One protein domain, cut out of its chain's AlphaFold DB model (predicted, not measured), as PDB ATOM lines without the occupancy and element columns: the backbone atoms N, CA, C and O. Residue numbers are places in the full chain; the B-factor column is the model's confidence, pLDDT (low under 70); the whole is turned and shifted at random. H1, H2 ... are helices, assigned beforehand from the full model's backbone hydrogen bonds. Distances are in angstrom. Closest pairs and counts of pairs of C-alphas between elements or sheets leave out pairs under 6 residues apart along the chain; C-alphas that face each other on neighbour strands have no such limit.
ATOM      1  N   ASP A 237      -7.226  29.495  27.852       84.69
ATOM      2  CA  ASP A 237      -7.253  28.230  28.605       84.69
ATOM      3  C   ASP A 237      -7.714  27.029  27.741       84.69
ATOM      4  O   ASP A 237      -7.584  25.857  28.122       84.69
ATOM      5  N   PHE A 238      -8.252  27.291  26.541       88.94
ATOM      6  CA  PHE A 238      -8.745  26.274  25.610       88.94
ATOM      7  C   PHE A 238      -8.006  26.330  24.265       88.94
ATOM      8  O   PHE A 238      -8.585  26.703  23.241       88.94
ATOM      9  N   PRO A 239      -6.728  25.910  24.214       87.38
ATOM     10  CA  PRO A 239      -5.948  25.959  22.984       87.38
ATOM     11  C   PRO A 239      -6.622  25.154  21.869       87.38
ATOM     12  O   PRO A 239      -6.933  23.972  22.026       87.38
ATOM     13  N   GLY A 240      -6.829  25.812  20.729       91.38
ATOM     14  CA  GLY A 240      -7.477  25.229  19.555       91.38
ATOM     15  C   GLY A 240      -9.005  25.304  19.561       91.38
ATOM     16  O   GLY A 240      -9.597  25.071  18.511       91.38
ATOM     17  N   ALA A 241      -9.642  25.668  20.679       96.06
ATOM     18  CA  ALA A 241     -11.059  26.005  20.687       96.06
ATOM     19  C   ALA A 241     -11.292  27.349  19.985       96.06
ATOM     20  O   ALA A 241     -10.378  28.162  19.817       96.06
ATOM     21  N   TRP A 242     -12.528  27.588  19.563       97.00
ATOM     22  CA  TRP A 242     -12.908  28.842  18.935       97.00
ATOM     23  C   TRP A 242     -14.123  29.447  19.627       97.00
ATOM     24  O   TRP A 242     -15.249  28.985  19.455       97.00
ATOM     25  N   ALA A 243     -13.892  30.518  20.387       96.50
ATOM     26  CA  ALA A 243     -14.959  31.327  20.953       96.50
ATOM     27  C   ALA A 243     -15.450  32.342  19.906       96.50
ATOM     28  O   ALA A 243     -14.671  33.120  19.350       96.50
ATOM     29  N   ILE A 244     -16.753  32.352  19.613       96.56
ATOM     30  CA  ILE A 244     -17.354  33.329  18.697       96.56
ATOM     31  C   ILE A 244     -18.271  34.271  19.471       96.56
ATOM     32  O   ILE A 244     -19.370  33.906  19.898       96.56
ATOM     33  N   GLN A 245     -17.843  35.527  19.576       95.56
ATOM     34  CA  GLN A 245     -18.624  36.591  20.199       95.56
ATOM     35  C   GLN A 245     -19.947  36.838  19.461       95.56
ATOM     36  O   GLN A 245     -20.019  36.795  18.233       95.56
ATOM     37  N   LYS A 246     -21.004  37.205  20.199       93.56
ATOM     38  CA  LYS A 246     -22.360  37.446  19.652       93.56
ATOM     39  C   LYS A 246     -22.419  38.448  18.484       93.56
ATOM     40  O   LYS A 246     -23.361  38.406  17.698       93.56
ATOM     41  N   ARG A 247     -21.464  39.377  18.397       94.25
ATOM     42  CA  ARG A 247     -21.384  40.423  17.359       94.25
ATOM     43  C   ARG A 247     -20.154  40.274  16.456       94.25
ATOM     44  O   ARG A 247     -19.731  41.257  15.856       94.25
ATOM     45  N   ALA A 248     -19.564  39.082  16.397       94.25
ATOM     46  CA  ALA A 248     -18.459  38.812  15.491       94.25
ATOM     47  C   ALA A 248     -18.888  39.046  14.031       94.25
ATOM     48  O   ALA A 248     -20.009  38.713  13.644       94.25
ATOM     49  N   ASP A 249     -17.996  39.640  13.238       96.56
ATOM     50  CA  ASP A 249     -18.245  39.935  11.827       96.56
ATOM     51  C   ASP A 249     -18.351  38.628  11.013       96.56
ATOM     52  O   ASP A 249     -17.372  37.871  10.954       96.56
ATOM     53  N   PRO A 250     -19.493  38.357  10.349       96.56
ATOM     54  CA  PRO A 250     -19.668  37.168   9.523       96.56
ATOM     55  C   PRO A 250     -18.609  37.009   8.426       96.56
ATOM     56  O   PRO A 250     -18.248  35.882   8.094       96.56
ATOM     57  N   GLN A 251     -18.074  38.106   7.875       96.69
ATOM     58  CA  GLN A 251     -17.047  38.027   6.828       96.69
ATOM     59  C   GLN A 251     -15.715  37.503   7.371       96.69
ATOM     60  O   GLN A 251     -15.026  36.732   6.699       96.69
ATOM     61  N   VAL A 252     -15.358  37.886   8.600       96.06
ATOM     62  CA  VAL A 252     -14.152  37.397   9.280       96.06
ATOM     63  C   VAL A 252     -14.291  35.911   9.605       96.06
ATOM     64  O   VAL A 252     -13.347  35.148   9.384       96.06
ATOM     65  N   ILE A 253     -15.475  35.491  10.063       97.06
ATOM     66  CA  ILE A 253     -15.797  34.082  10.322       97.06
ATOM     67  C   ILE A 253     -15.669  33.266   9.031       97.06
ATOM     68  O   ILE A 253     -14.917  32.292   9.006       97.06
ATOM     69  N   GLU A 254     -16.323  33.691   7.944       96.50
ATOM     70  CA  GLU A 254     -16.274  32.982   6.658       96.50
ATOM     71  C   GLU A 254     -14.838  32.886   6.136       96.50
ATOM     72  O   GLU A 254     -14.393  31.807   5.750       96.50
ATOM     73  N   LYS A 255     -14.068  33.982   6.187       96.81
ATOM     74  CA  LYS A 255     -12.662  33.991   5.759       96.81
ATOM     75  C   LYS A 255     -11.820  32.983   6.546       96.81
ATOM     76  O   LYS A 255     -10.994  32.293   5.948       96.81
ATOM     77  N   ARG A 256     -12.028  32.878   7.863       97.06
ATOM     78  CA  ARG A 256     -11.344  31.883   8.703       97.06
ATOM     79  C   ARG A 256     -11.761  30.462   8.320       97.06
ATOM     80  O   ARG A 256     -10.883  29.630   8.120       97.06
ATOM     81  N   LEU A 257     -13.058  30.206   8.133       96.38
ATOM     82  CA  LEU A 257     -13.575  28.900   7.705       96.38
ATOM     83  C   LEU A 257     -13.030  28.477   6.334       96.38
ATOM     84  O   LEU A 257     -12.661  27.320   6.163       96.38
ATOM     85  N   VAL A 258     -12.931  29.393   5.358       95.25
ATOM     86  CA  VAL A 258     -12.292  29.125   4.048       95.25
ATOM     87  C   VAL A 258     -10.880  28.569   4.209       95.25
ATOM     88  O   VAL A 258     -10.514  27.648   3.485       95.25
ATOM     89  N   GLY A 259     -10.106  29.109   5.151       94.38
ATOM     90  CA  GLY A 259      -8.717  28.714   5.372       94.38
ATOM     91  C   GLY A 259      -8.524  27.411   6.151       94.38
ATOM     92  O   GLY A 259      -7.403  26.912   6.200       94.38
ATOM     93  N   MET A 260      -9.569  26.858   6.771       96.56
ATOM     94  CA  MET A 260      -9.466  25.624   7.556       96.56
ATOM     95  C   MET A 260      -9.702  24.394   6.681       96.56
ATOM     96  O   MET A 260     -10.719  24.320   5.992       96.56
ATOM     97  N   THR A 261      -8.812  23.406   6.766       96.38
ATOM     98  CA  THR A 261      -9.023  22.065   6.198       96.38
ATOM     99  C   THR A 261     -10.018  21.267   7.052       96.38
ATOM    100  O   THR A 261     -10.349  21.683   8.166       96.38
ATOM    101  N   ASN A 262     -10.514  20.124   6.572       96.00
ATOM    102  CA  ASN A 262     -11.461  19.300   7.333       96.00
ATOM    103  C   ASN A 262     -10.858  18.775   8.648       96.00
ATOM    104  O   ASN A 262     -11.526  18.786   9.680       96.00
ATOM    105  N   GLN A 263      -9.577  18.402   8.646       94.50
ATOM    106  CA  GLN A 263      -8.840  18.007   9.849       94.50
ATOM    107  C   GLN A 263      -8.753  19.149  10.871       94.50
ATOM    108  O   GLN A 263      -8.990  18.937  12.061       94.50
ATOM    109  N   ILE A 264      -8.466  20.376  10.414       95.94
ATOM    110  CA  ILE A 264      -8.424  21.557  11.289       95.94
ATOM    111  C   ILE A 264      -9.817  21.848  11.854       95.94
ATOM    112  O   ILE A 264      -9.938  22.112  13.049       95.94
ATOM    113  N   ILE A 265     -10.865  21.765  11.027       96.38
ATOM    114  CA  ILE A 265     -12.252  21.927  11.478       96.38
ATOM    115  C   ILE A 265     -12.592  20.902  12.559       96.38
ATOM    116  O   ILE A 265     -13.144  21.283  13.587       96.38
ATOM    117  N   ARG A 266     -12.228  19.630  12.368       95.62
ATOM    118  CA  ARG A 266     -12.481  18.578  13.357       95.62
ATOM    119  C   ARG A 266     -11.758  18.834  14.672       95.62
ATOM    120  O   ARG A 266     -12.380  18.782  15.727       95.62
ATOM    121  N   GLY A 267     -10.460  19.131  14.617       93.56
ATOM    122  CA  GLY A 267      -9.673  19.431  15.814       93.56
ATOM    123  C   GLY A 267     -10.225  20.639  16.573       93.56
ATOM    124  O   GLY A 267     -10.412  20.576  17.786       93.56
ATOM    125  N   CYS A 268     -10.566  21.703  15.841       96.88
ATOM    126  CA  CYS A 268     -11.193  22.904  16.384       96.88
ATOM    127  C   CYS A 268     -12.563  22.597  17.009       96.88
ATOM    128  O   CYS A 268     -12.862  23.068  18.103       96.88
ATOM    129  N   TYR A 269     -13.379  21.766  16.353       97.38
ATOM    130  CA  TYR A 269     -14.690  21.349  16.848       97.38
ATOM    131  C   TYR A 269     -14.586  20.575  18.154       97.38
ATOM    132  O   TYR A 269     -15.253  20.940  19.115       97.38
ATOM    133  N   LEU A 270     -13.726  19.554  18.216       93.94
ATOM    134  CA  LEU A 270     -13.538  18.755  19.426       93.94
ATOM    135  C   LEU A 270     -13.061  19.630  20.590       93.94
ATOM    136  O   LEU A 270     -13.655  19.591  21.663       93.94
ATOM    137  N   ALA A 271     -12.071  20.499  20.355       92.31
ATOM    138  CA  ALA A 271     -11.598  21.437  21.370       92.31
ATOM    139  C   ALA A 271     -12.694  22.421  21.822       92.31
ATOM    140  O   ALA A 271     -12.819  22.699  23.012       92.31
ATOM    141  N   THR A 272     -13.505  22.928  20.886       95.88
ATOM    142  CA  THR A 272     -14.604  23.868  21.171       95.88
ATOM    143  C   THR A 272     -15.757  23.199  21.918       95.88
ATOM    144  O   THR A 272     -16.317  23.800  22.831       95.88
ATOM    145  N   ARG A 273     -16.093  21.954  21.567       95.00
ATOM    146  CA  ARG A 273     -17.109  21.143  22.246       95.00
ATOM    147  C   ARG A 273     -16.696  20.853  23.686       95.00
ATOM    148  O   ARG A 273     -17.486  21.080  24.596       95.00
ATOM    149  N   ASP A 274     -15.454  20.414  23.887       90.50
ATOM    150  CA  ASP A 274     -14.916  20.152  25.222       90.50
ATOM    151  C   ASP A 274     -14.895  21.444  26.056       90.50
ATOM    152  O   ASP A 274     -15.337  21.443  27.201       90.50
ATOM    153  N   ALA A 275     -14.461  22.572  25.474       90.44
ATOM    154  CA  ALA A 275     -14.510  23.879  26.134       90.44
ATOM    155  C   ALA A 275     -15.941  24.251  26.556       90.44
ATOM    156  O   ALA A 275     -16.165  24.620  27.707       90.44
ATOM    157  N   ALA A 276     -16.923  24.084  25.664       92.00
ATOM    158  CA  ALA A 276     -18.324  24.355  25.967       92.00
ATOM    159  C   ALA A 276     -18.865  23.475  27.110       92.00
ATOM    160  O   ALA A 276     -19.568  24.001  27.974       92.00
ATOM    161  N   GLU A 277     -18.531  22.177  27.151       88.19
ATOM    162  CA  GLU A 277     -18.922  21.267  28.244       88.19
ATOM    163  C   GLU A 277     -18.267  21.682  29.573       88.19
ATOM    164  O   GLU A 277     -18.932  21.756  30.608       88.19
ATOM    165  N   ILE A 278     -16.984  22.060  29.548       84.50
ATOM    166  CA  ILE A 278     -16.246  22.488  30.743       84.50
ATOM    167  C   ILE A 278     -16.817  23.786  31.318       84.50
ATOM    168  O   ILE A 278     -16.931  23.893  32.542       84.50
ATOM    169  N   THR A 279     -17.200  24.746  30.474       87.06
ATOM    170  CA  THR A 279     -17.705  26.057  30.913       87.06
ATOM    171  C   THR A 279     -19.223  26.102  31.139       87.06
ATOM    172  O   THR A 279     -19.754  27.178  31.405       87.06
ATOM    173  N   ALA A 280     -19.944  24.981  31.005       82.31
ATOM    174  CA  ALA A 280     -21.414  24.937  31.043       82.31
ATOM    175  C   ALA A 280     -22.036  25.510  32.335       82.31
ATOM    176  O   ALA A 280     -23.162  26.012  32.320       82.31
ATOM    177  N   GLU A 281     -21.298  25.501  33.445       74.50
ATOM    178  CA  GLU A 281     -21.750  26.006  34.743       74.50
ATOM    179  C   GLU A 281     -21.440  27.504  34.915       74.50
ATOM    180  O   GLU A 281     -20.471  27.906  35.553       74.50
ATOM    181  N   GLY A 282     -22.291  28.358  34.341       64.31
ATOM    182  CA  GLY A 282     -22.404  29.767  34.747       64.31
ATOM    183  C   GLY A 282     -21.308  30.723  34.265       64.31
ATOM    184  O   GLY A 282     -21.322  31.892  34.652       64.31
ATOM    185  N   GLN A 283     -20.392  30.284  33.400       78.88
ATOM    186  CA  GLN A 283     -19.353  31.160  32.860       78.88
ATOM    187  C   GLN A 283     -19.825  31.954  31.639       78.88
ATOM    188  O   GLN A 283     -20.487  31.431  30.740       78.88
ATOM    189  N   ALA A 284     -19.426  33.227  31.565       85.69
ATOM    190  CA  ALA A 284     -19.824  34.129  30.483       85.69
ATOM    191  C   ALA A 284     -19.389  33.629  29.087       85.69
ATOM    192  O   ALA A 284     -20.139  33.773  28.115       85.69
ATOM    193  N   ILE A 285     -18.212  32.995  29.001       91.19
ATOM    194  CA  ILE A 285     -17.610  32.531  27.744       91.19
ATOM    195  C   ILE A 285     -18.301  31.293  27.148       91.19
ATOM    196  O   ILE A 285     -18.205  31.055  25.946       91.19
ATOM    197  N   HIS A 286     -19.080  30.542  27.936       93.19
ATOM    198  CA  HIS A 286     -19.773  29.338  27.459       93.19
ATOM    199  C   HIS A 286     -20.619  29.603  26.212       93.19
ATOM    200  O   HIS A 286     -20.567  28.864  25.230       93.19
ATOM    201  N   SER A 287     -21.360  30.714  26.214       93.19
ATOM    202  CA  SER A 287     -22.211  31.073  25.080       93.19
ATOM    203  C   SER A 287     -21.424  31.396  23.803       93.19
ATOM    204  O   SER A 287     -21.980  31.275  22.711       93.19
ATOM    205  N   ASP A 288     -20.156  31.803  23.921       96.50
ATOM    206  CA  ASP A 288     -19.266  32.043  22.782       96.50
ATOM    207  C   ASP A 288     -18.728  30.728  22.208       96.50
ATOM    208  O   ASP A 288     -18.693  30.578  20.985       96.50
ATOM    209  N   PHE A 289     -18.387  29.750  23.054       96.56
ATOM    210  CA  PHE A 289     -17.982  28.416  22.596       96.56
ATOM    211  C   PHE A 289     -19.133  27.645  21.949       96.56
ATOM    212  O   PHE A 289     -18.945  27.069  20.882       96.56
ATOM    213  N   VAL A 290     -20.352  27.717  22.495       96.62
ATOM    214  CA  VAL A 290     -21.536  27.114  21.849       96.62
ATOM    215  C   VAL A 290     -21.791  27.740  20.472       96.62
ATOM    216  O   VAL A 290     -22.111  27.036  19.518       96.62
ATOM    217  N   ARG A 291     -21.606  29.061  20.323       97.31
ATOM    218  CA  ARG A 291     -21.670  29.716  19.003       97.31
ATOM    219  C   ARG A 291     -20.585  29.198  18.058       97.31
ATOM    220  O   ARG A 291     -20.894  28.920  16.902       97.31
ATOM    221  N   GLY A 292     -19.352  29.065  18.545       97.50
ATOM    222  CA  GLY A 292     -18.236  28.475  17.804       97.50
ATOM    223  C   GLY A 292     -18.545  27.071  17.299       97.50
ATOM    224  O   GLY A 292     -18.396  26.795  16.109       97.50
ATOM    225  N   GLN A 293     -19.068  26.220  18.182       97.62
ATOM    226  CA  GLN A 293     -19.481  24.861  17.865       97.62
ATOM    227  C   GLN A 293     -20.519  24.838  16.734       97.62
ATOM    228  O   GLN A 293     -20.297  24.177  15.723       97.62
ATOM    229  N   THR A 294     -21.593  25.627  16.843       97.50
ATOM    230  CA  THR A 294     -22.642  25.708  15.811       97.50
ATOM    231  C   THR A 294     -22.099  26.165  14.457       97.50
ATOM    232  O   THR A 294     -22.522  25.673  13.412       97.50
ATOM    233  N   VAL A 295     -21.155  27.113  14.445       98.06
ATOM    234  CA  VAL A 295     -20.524  27.591  13.204       98.06
ATOM    235  C   VAL A 295     -19.675  26.495  12.553       98.06
ATOM    236  O   VAL A 295     -19.715  26.337  11.332       98.06
ATOM    237  N   LEU A 296     -18.938  25.717  13.350       98.00
ATOM    238  CA  LEU A 296     -18.136  24.593  12.863       98.00
ATOM    239  C   LEU A 296     -19.015  23.447  12.342       98.00
ATOM    240  O   LEU A 296     -18.730  22.909  11.275       98.00
ATOM    241  N   GLU A 297     -20.109  23.125  13.035       97.75
ATOM    242  CA  GLU A 297     -21.114  22.145  12.589       97.75
ATOM    243  C   GLU A 297     -21.773  22.568  11.274       97.75
ATOM    244  O   GLU A 297     -21.919  21.761  10.352       97.75
ATOM    245  N   TYR A 298     -22.112  23.853  11.144       97.75
ATOM    246  CA  TYR A 298     -22.670  24.402   9.914       97.75
ATOM    247  C   TYR A 298     -21.698  24.281   8.730       97.75
ATOM    248  O   TYR A 298     -22.090  23.825   7.654       97.75
ATOM    249  N   GLU A 299     -20.425  24.641   8.914       97.56
ATOM    250  CA  GLU A 299     -19.419  24.516   7.854       97.56
ATOM    251  C   GLU A 299     -19.136  23.050   7.499       97.56
ATOM    252  O   GLU A 299     -19.004  22.714   6.321       97.56
ATOM    253  N   ALA A 300     -19.096  22.157   8.489       97.25
ATOM    254  CA  ALA A 300     -18.951  20.727   8.248       97.25
ATOM    255  C   ALA A 300     -20.123  20.180   7.414       97.25
ATOM    256  O   ALA A 300     -19.902  19.486   6.420       97.25
ATOM    257  N   GLY A 301     -21.358  20.597   7.716       97.12
ATOM    258  CA  GLY A 301     -22.542  20.285   6.910       97.12
ATOM    259  C   GLY A 301     -22.471  20.839   5.481       97.12
ATOM    260  O   GLY A 301     -22.816  20.139   4.525       97.12
ATOM    261  N   ARG A 302     -21.950  22.062   5.293       97.38
ATOM    262  CA  ARG A 302     -21.692  22.620   3.950       97.38
ATOM    263  C   ARG A 302     -20.724  21.765   3.147       97.38
ATOM    264  O   ARG A 302     -20.924  21.620   1.948       97.38
ATOM    265  N   ARG A 303     -19.721  21.177   3.796       96.94
ATOM    266  CA  ARG A 303     -18.727  20.305   3.156       96.94
ATOM    267  C   ARG A 303     -19.173  18.850   3.035       96.94
ATOM    268  O   ARG A 303     -18.572  18.115   2.270       96.94
ATOM    269  N   GLY A 304     -20.211  18.423   3.754       96.38
ATOM    270  CA  GLY A 304     -20.552  17.000   3.864       96.38
ATOM    271  C   GLY A 304     -19.513  16.227   4.681       96.38
ATOM    272  O   GLY A 304     -19.213  15.074   4.387       96.38
ATOM    273  N   PHE A 305     -18.902  16.881   5.667       96.94
ATOM    274  CA  PHE A 305     -17.887  16.306   6.538       96.94
ATOM    275  C   PHE A 305     -18.491  15.945   7.898       96.94
ATOM    276  O   PHE A 305     -19.136  16.772   8.537       96.94
ATOM    277  N   ASP A 306     -18.288  14.706   8.337       96.19
ATOM    278  CA  ASP A 306     -18.735  14.214   9.637       96.19
ATOM    279  C   ASP A 306     -17.657  14.491  10.695       96.19
ATOM    280  O   ASP A 306     -16.567  13.913  10.668       96.19
ATOM    281  N   LEU A 307     -17.971  15.394  11.624       94.75
ATOM    282  CA  LEU A 307     -17.063  15.849  12.676       94.75
ATOM    283  C   LEU A 307     -16.721  14.752  13.689       94.75
ATOM    284  O   LEU A 307     -15.607  14.735  14.218       94.75
ATOM    285  N   ASP A 308     -17.629  13.812  13.938       91.69
ATOM    286  CA  ASP A 308     -17.402  12.750  14.914       91.69
ATOM    287  C   ASP A 308     -16.488  11.677  14.321       91.69
ATOM    288  O   ASP A 308     -15.467  11.311  14.920       91.69
ATOM    289  N   THR A 309     -16.804  11.216  13.107       90.56
ATOM    290  CA  THR A 309     -16.074  10.114  12.456       90.56
ATOM    291  C   THR A 309     -14.857  10.561  11.647       90.56
ATOM    292  O   THR A 309     -14.010   9.729  11.317       90.56
ATOM    293  N   GLY A 310     -14.751  11.851  11.320       92.44
ATOM    294  CA  GLY A 310     -13.700  12.398  10.459       92.44
ATOM    295  C   GLY A 310     -13.832  11.985   8.991       92.44
ATOM    296  O   GLY A 310     -12.858  12.053   8.236       92.44
ATOM    297  N   ARG A 311     -15.016  11.512   8.577       94.00
ATOM    298  CA  ARG A 311     -15.289  11.038   7.219       94.00
ATOM    299  C   ARG A 311     -15.878  12.153   6.362       94.00
ATOM    300  O   ARG A 311     -16.852  12.793   6.742       94.00
ATOM    301  N   HIS A 312     -15.339  12.317   5.160       95.31
ATOM    302  CA  HIS A 312     -15.881  13.236   4.167       95.31
ATOM    303  C   HIS A 312     -16.783  12.495   3.168       95.31
ATOM    304  O   HIS A 312     -16.361  11.519   2.543       95.31
ATOM    305  N   ASP A 313     -18.022  12.958   3.003       94.69
ATOM    306  CA  ASP A 313     -18.952  12.524   1.960       94.69
ATOM    307  C   ASP A 313     -19.444  13.730   1.137       94.69
ATOM    308  O   ASP A 313     -20.470  14.339   1.455       94.69
ATOM    309  N   PRO A 314     -18.764  14.051   0.018       94.50
ATOM    310  CA  PRO A 314     -19.139  15.171  -0.842       94.50
ATOM    311  C   PRO A 314     -20.565  15.091  -1.399       94.50
ATOM    312  O   PRO A 314     -21.109  16.102  -1.835       94.50
ATOM    313  N   LYS A 315     -21.183  13.900  -1.436       94.50
ATOM    314  CA  LYS A 315     -22.562  13.742  -1.928       94.50
ATOM    315  C   LYS A 315     -23.598  14.184  -0.901       94.50
ATOM    316  O   LYS A 315     -24.716  14.508  -1.289       94.50
ATOM    317  N   ALA A 316     -23.232  14.179   0.378       93.69
ATOM    318  CA  ALA A 316     -24.065  14.649   1.477       93.69
ATOM    319  C   ALA A 316     -23.880  16.153   1.761       93.69
ATOM    320  O   ALA A 316     -24.561  16.699   2.626       93.69
ATOM    321  N   ALA A 317     -22.972  16.826   1.047       96.12
ATOM    322  CA  ALA A 317     -22.653  18.234   1.241       96.12
ATOM    323  C   ALA A 317     -23.811  19.164   0.858       96.12
ATOM    324  O   ALA A 317     -24.365  19.064  -0.240       96.12
ATOM    325  N   ALA A 318     -24.125  20.132   1.725       96.19
ATOM    326  CA  ALA A 318     -25.091  21.182   1.395       96.19
ATOM    327  C   ALA A 318     -24.546  22.185   0.354       96.19
ATOM    328  O   ALA A 318     -25.328  22.827  -0.346       96.19
ATOM    329  N   ASP A 319     -23.218  22.305   0.231       95.44
ATOM    330  CA  ASP A 319     -22.527  23.157  -0.738       95.44
ATOM    331  C   ASP A 319     -21.474  22.332  -1.518       95.44
ATOM    332  O   ASP A 319     -20.339  22.145  -1.062       95.44
ATOM    333  N   PRO A 320     -21.831  21.817  -2.713       94.44
ATOM    334  CA  PRO A 320     -20.953  20.951  -3.501       94.44
ATOM    335  C   PRO A 320     -19.640  21.607  -3.938       94.44
ATOM    336  O   PRO A 320     -18.648  20.909  -4.146       94.44
ATOM    337  N   GLU A 321     -19.613  22.931  -4.107       94.00
ATOM    338  CA  GLU A 321     -18.391  23.648  -4.483       94.00
ATOM    339  C   GLU A 321     -17.447  23.754  -3.285       94.00
ATOM    340  O   GLU A 321     -16.247  23.505  -3.422       94.00
ATOM    341  N   ARG A 322     -17.982  24.004  -2.084       91.25
ATOM    342  CA  ARG A 322     -17.198  23.956  -0.841       91.25
ATOM    343  C   ARG A 322     -16.609  22.579  -0.555       91.25
ATOM    344  O   ARG A 322     -15.442  22.509  -0.174       91.25
ATOM    345  N   ALA A 323     -17.370  21.506  -0.765       93.06
ATOM    346  CA  ALA A 323     -16.895  20.136  -0.551       93.06
ATOM    347  C   ALA A 323     -15.705  19.767  -1.458       93.06
ATOM    348  O   ALA A 323     -14.783  19.073  -1.041       93.06
ATOM    349  N   LYS A 324     -15.668  20.269  -2.701       92.88
ATOM    350  CA  LYS A 324     -14.550  20.006  -3.627       92.88
ATOM    351  C   LYS A 324     -13.234  20.646  -3.186       92.88
ATOM    352  O   LYS A 324     -12.173  20.130  -3.528       92.88
ATOM    353  N   LEU A 325     -13.296  21.768  -2.469       90.38
ATOM    354  CA  LEU A 325     -12.109  22.514  -2.040       90.38
ATOM    355  C   LEU A 325     -11.372  21.834  -0.879       90.38
ATOM    356  O   LEU A 325     -10.160  21.993  -0.762       90.38
ATOM    357  N   HIS A 326     -12.084  21.064  -0.055       88.56
ATOM    358  CA  HIS A 326     -11.557  20.464   1.172       88.56
ATOM    359  C   HIS A 326     -11.811  18.961   1.161       88.56
ATOM    360  O   HIS A 326     -12.890  18.501   1.519       88.56
ATOM    361  N   THR A 327     -10.828  18.187   0.697       89.75
ATOM    362  CA  THR A 327     -10.959  16.728   0.501       89.75
ATOM    363  C   THR A 327     -10.178  15.896   1.511       89.75
ATOM    364  O   THR A 327     -10.202  14.667   1.436       89.75
ATOM    365  N   ASP A 328      -9.505  16.542   2.461       91.56
ATOM    366  CA  ASP A 328      -8.816  15.849   3.537       91.56
ATOM    367  C   ASP A 328      -9.817  15.127   4.450       91.56
ATOM    368  O   ASP A 328     -10.949  15.562   4.660       91.56
ATOM    369  N   GLN A 329      -9.401  13.973   4.955       88.31
ATOM    370  CA  GLN A 329     -10.163  13.141   5.879       88.31
ATOM    371  C   GLN A 329      -9.184  12.446   6.823       88.31
ATOM    372  O   GLN A 329      -7.990  12.332   6.512       88.31
ATOM    373  N   ASP A 330      -9.670  11.981   7.967       82.62
ATOM    374  CA  ASP A 330      -8.817  11.249   8.895       82.62
ATOM    375  C   ASP A 330      -8.474   9.860   8.350       82.62
ATOM    376  O   ASP A 330      -9.260   9.213   7.648       82.62
ATOM    377  N   PHE A 331      -7.268   9.391   8.672       74.00
ATOM    378  CA  PHE A 331      -6.855   8.037   8.330       74.00
ATOM    379  C   PHE A 331      -7.744   7.044   9.077       74.00
ATOM    380  O   PHE A 331      -7.611   6.857  10.287       74.00
ATOM    381  N   GLN A 332      -8.627   6.364   8.350       68.06
ATOM    382  CA  GLN A 332      -9.278   5.177   8.885       68.06
ATOM    383  C   GLN A 332      -8.200   4.119   9.106       68.06
ATOM    384  O   GLN A 332      -7.483   3.741   8.174       68.06
TER     385      GLN A 332
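AT A GLANCE: This is residues 237 to 332 of the 348 residues of an uncharacterized protein of Rhodobacteraceae bacterium 2CG4 (UniProt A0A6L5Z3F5). The model is a long helical hairpin, H2 and H3 side by side and running opposite ways, with a short helix, H4, set crosswise at the end of H3. H1 is a separate short helix beside the later part of H3, slanted steeply to it, and the stretch from 237 to 249 leads past the hairpin to H1. Between H3 and H4 a loop of residues 304 to 319 swings out and folds back, and after H4 residues 326 to 332 run away from H4 as a tail with no named element. The printed part has 96 residues with four named helices, H1, H2, H3 and H4 in chain order, and no named strand; the class is all helix, with 51 of the 96 residues in the named helices. The whole is compact, with a radius of gyration of the C-alphas of 13.4 A, and the C-alphas span 40 by 31 by 19 A.

HOW THE PARTS SIT: The longest helix is H3, residues 286 to 303. H2, residues 262 to 278, touches H3, with 20 pairs of C-alphas within 8 A. Their closest C-alphas are those of Ala 276 and Phe 289, 5.3 A apart. The two helices stand at a shallow tilt of 27 degrees, opposite ways, with their centres 9.2 A apart, and they form a helical hairpin. At the other end of H3, H4, residues 320 to 325, touches H3 through residues 302 to 303 of H3 alone. The closest C-alphas of this pair are those of Arg 303 and Ala 323, 4.1 A apart, and the lines of H3 and H4 are about perpendicular, at 81 degrees. H1, residues 250 to 259, touches no helix but is near H3: the two are close but not clearly touching, with the closest C-alphas, those of Leu 257 and Glu 299, 7.3 A apart. H1 and H3 run the same way at a steep tilt of 56 degrees. H1 and H2 are only just apart, their closest C-alphas being 8.0 A from each other. H4 is apart from both H1 and H2. In H1, H2 and H3 every O i to N i+4 pair is within hydrogen-bond range; in H4 it is 1 of 2, beside 2 of 3 O i to N i+3 pairs.

IN THESE COORDINATES: H3 is 25.9 A from first to last C-alpha and begins at C-alpha 286, (-19.773, 29.338, 27.459). It ends at C-alpha 303, (-18.727, 20.305, 3.156). H2 is 24.1 A long by the same measure, from Asn 262 to Ile 278. H1 measures 14.4 A from Pro 250 to Gly 259, and its C-alpha 250 stands at (-19.668, 37.168, 9.523). H4 measures 9.1 A from Pro 320 to Leu 325, and its last C-alpha, 325, is at (-12.109, 22.514, -2.040).

THE WHOLE: The two C-alphas farthest apart in the domain are those of Gly 282, between H2 and H3, and Lys 324, in H4, at 40.4 A. The first and last printed C-alphas, those of Asp 237 and Gln 332, are 30.4 A apart. The printed part has no cut. H1 and H2 are joined by a tight link of 2 residues, H2 and H3 by a short link of 7, and H3 and H4 by a long link of 16. The mean pLDDT of the printed part is 92.9, and residues 282 and 332 are under 70.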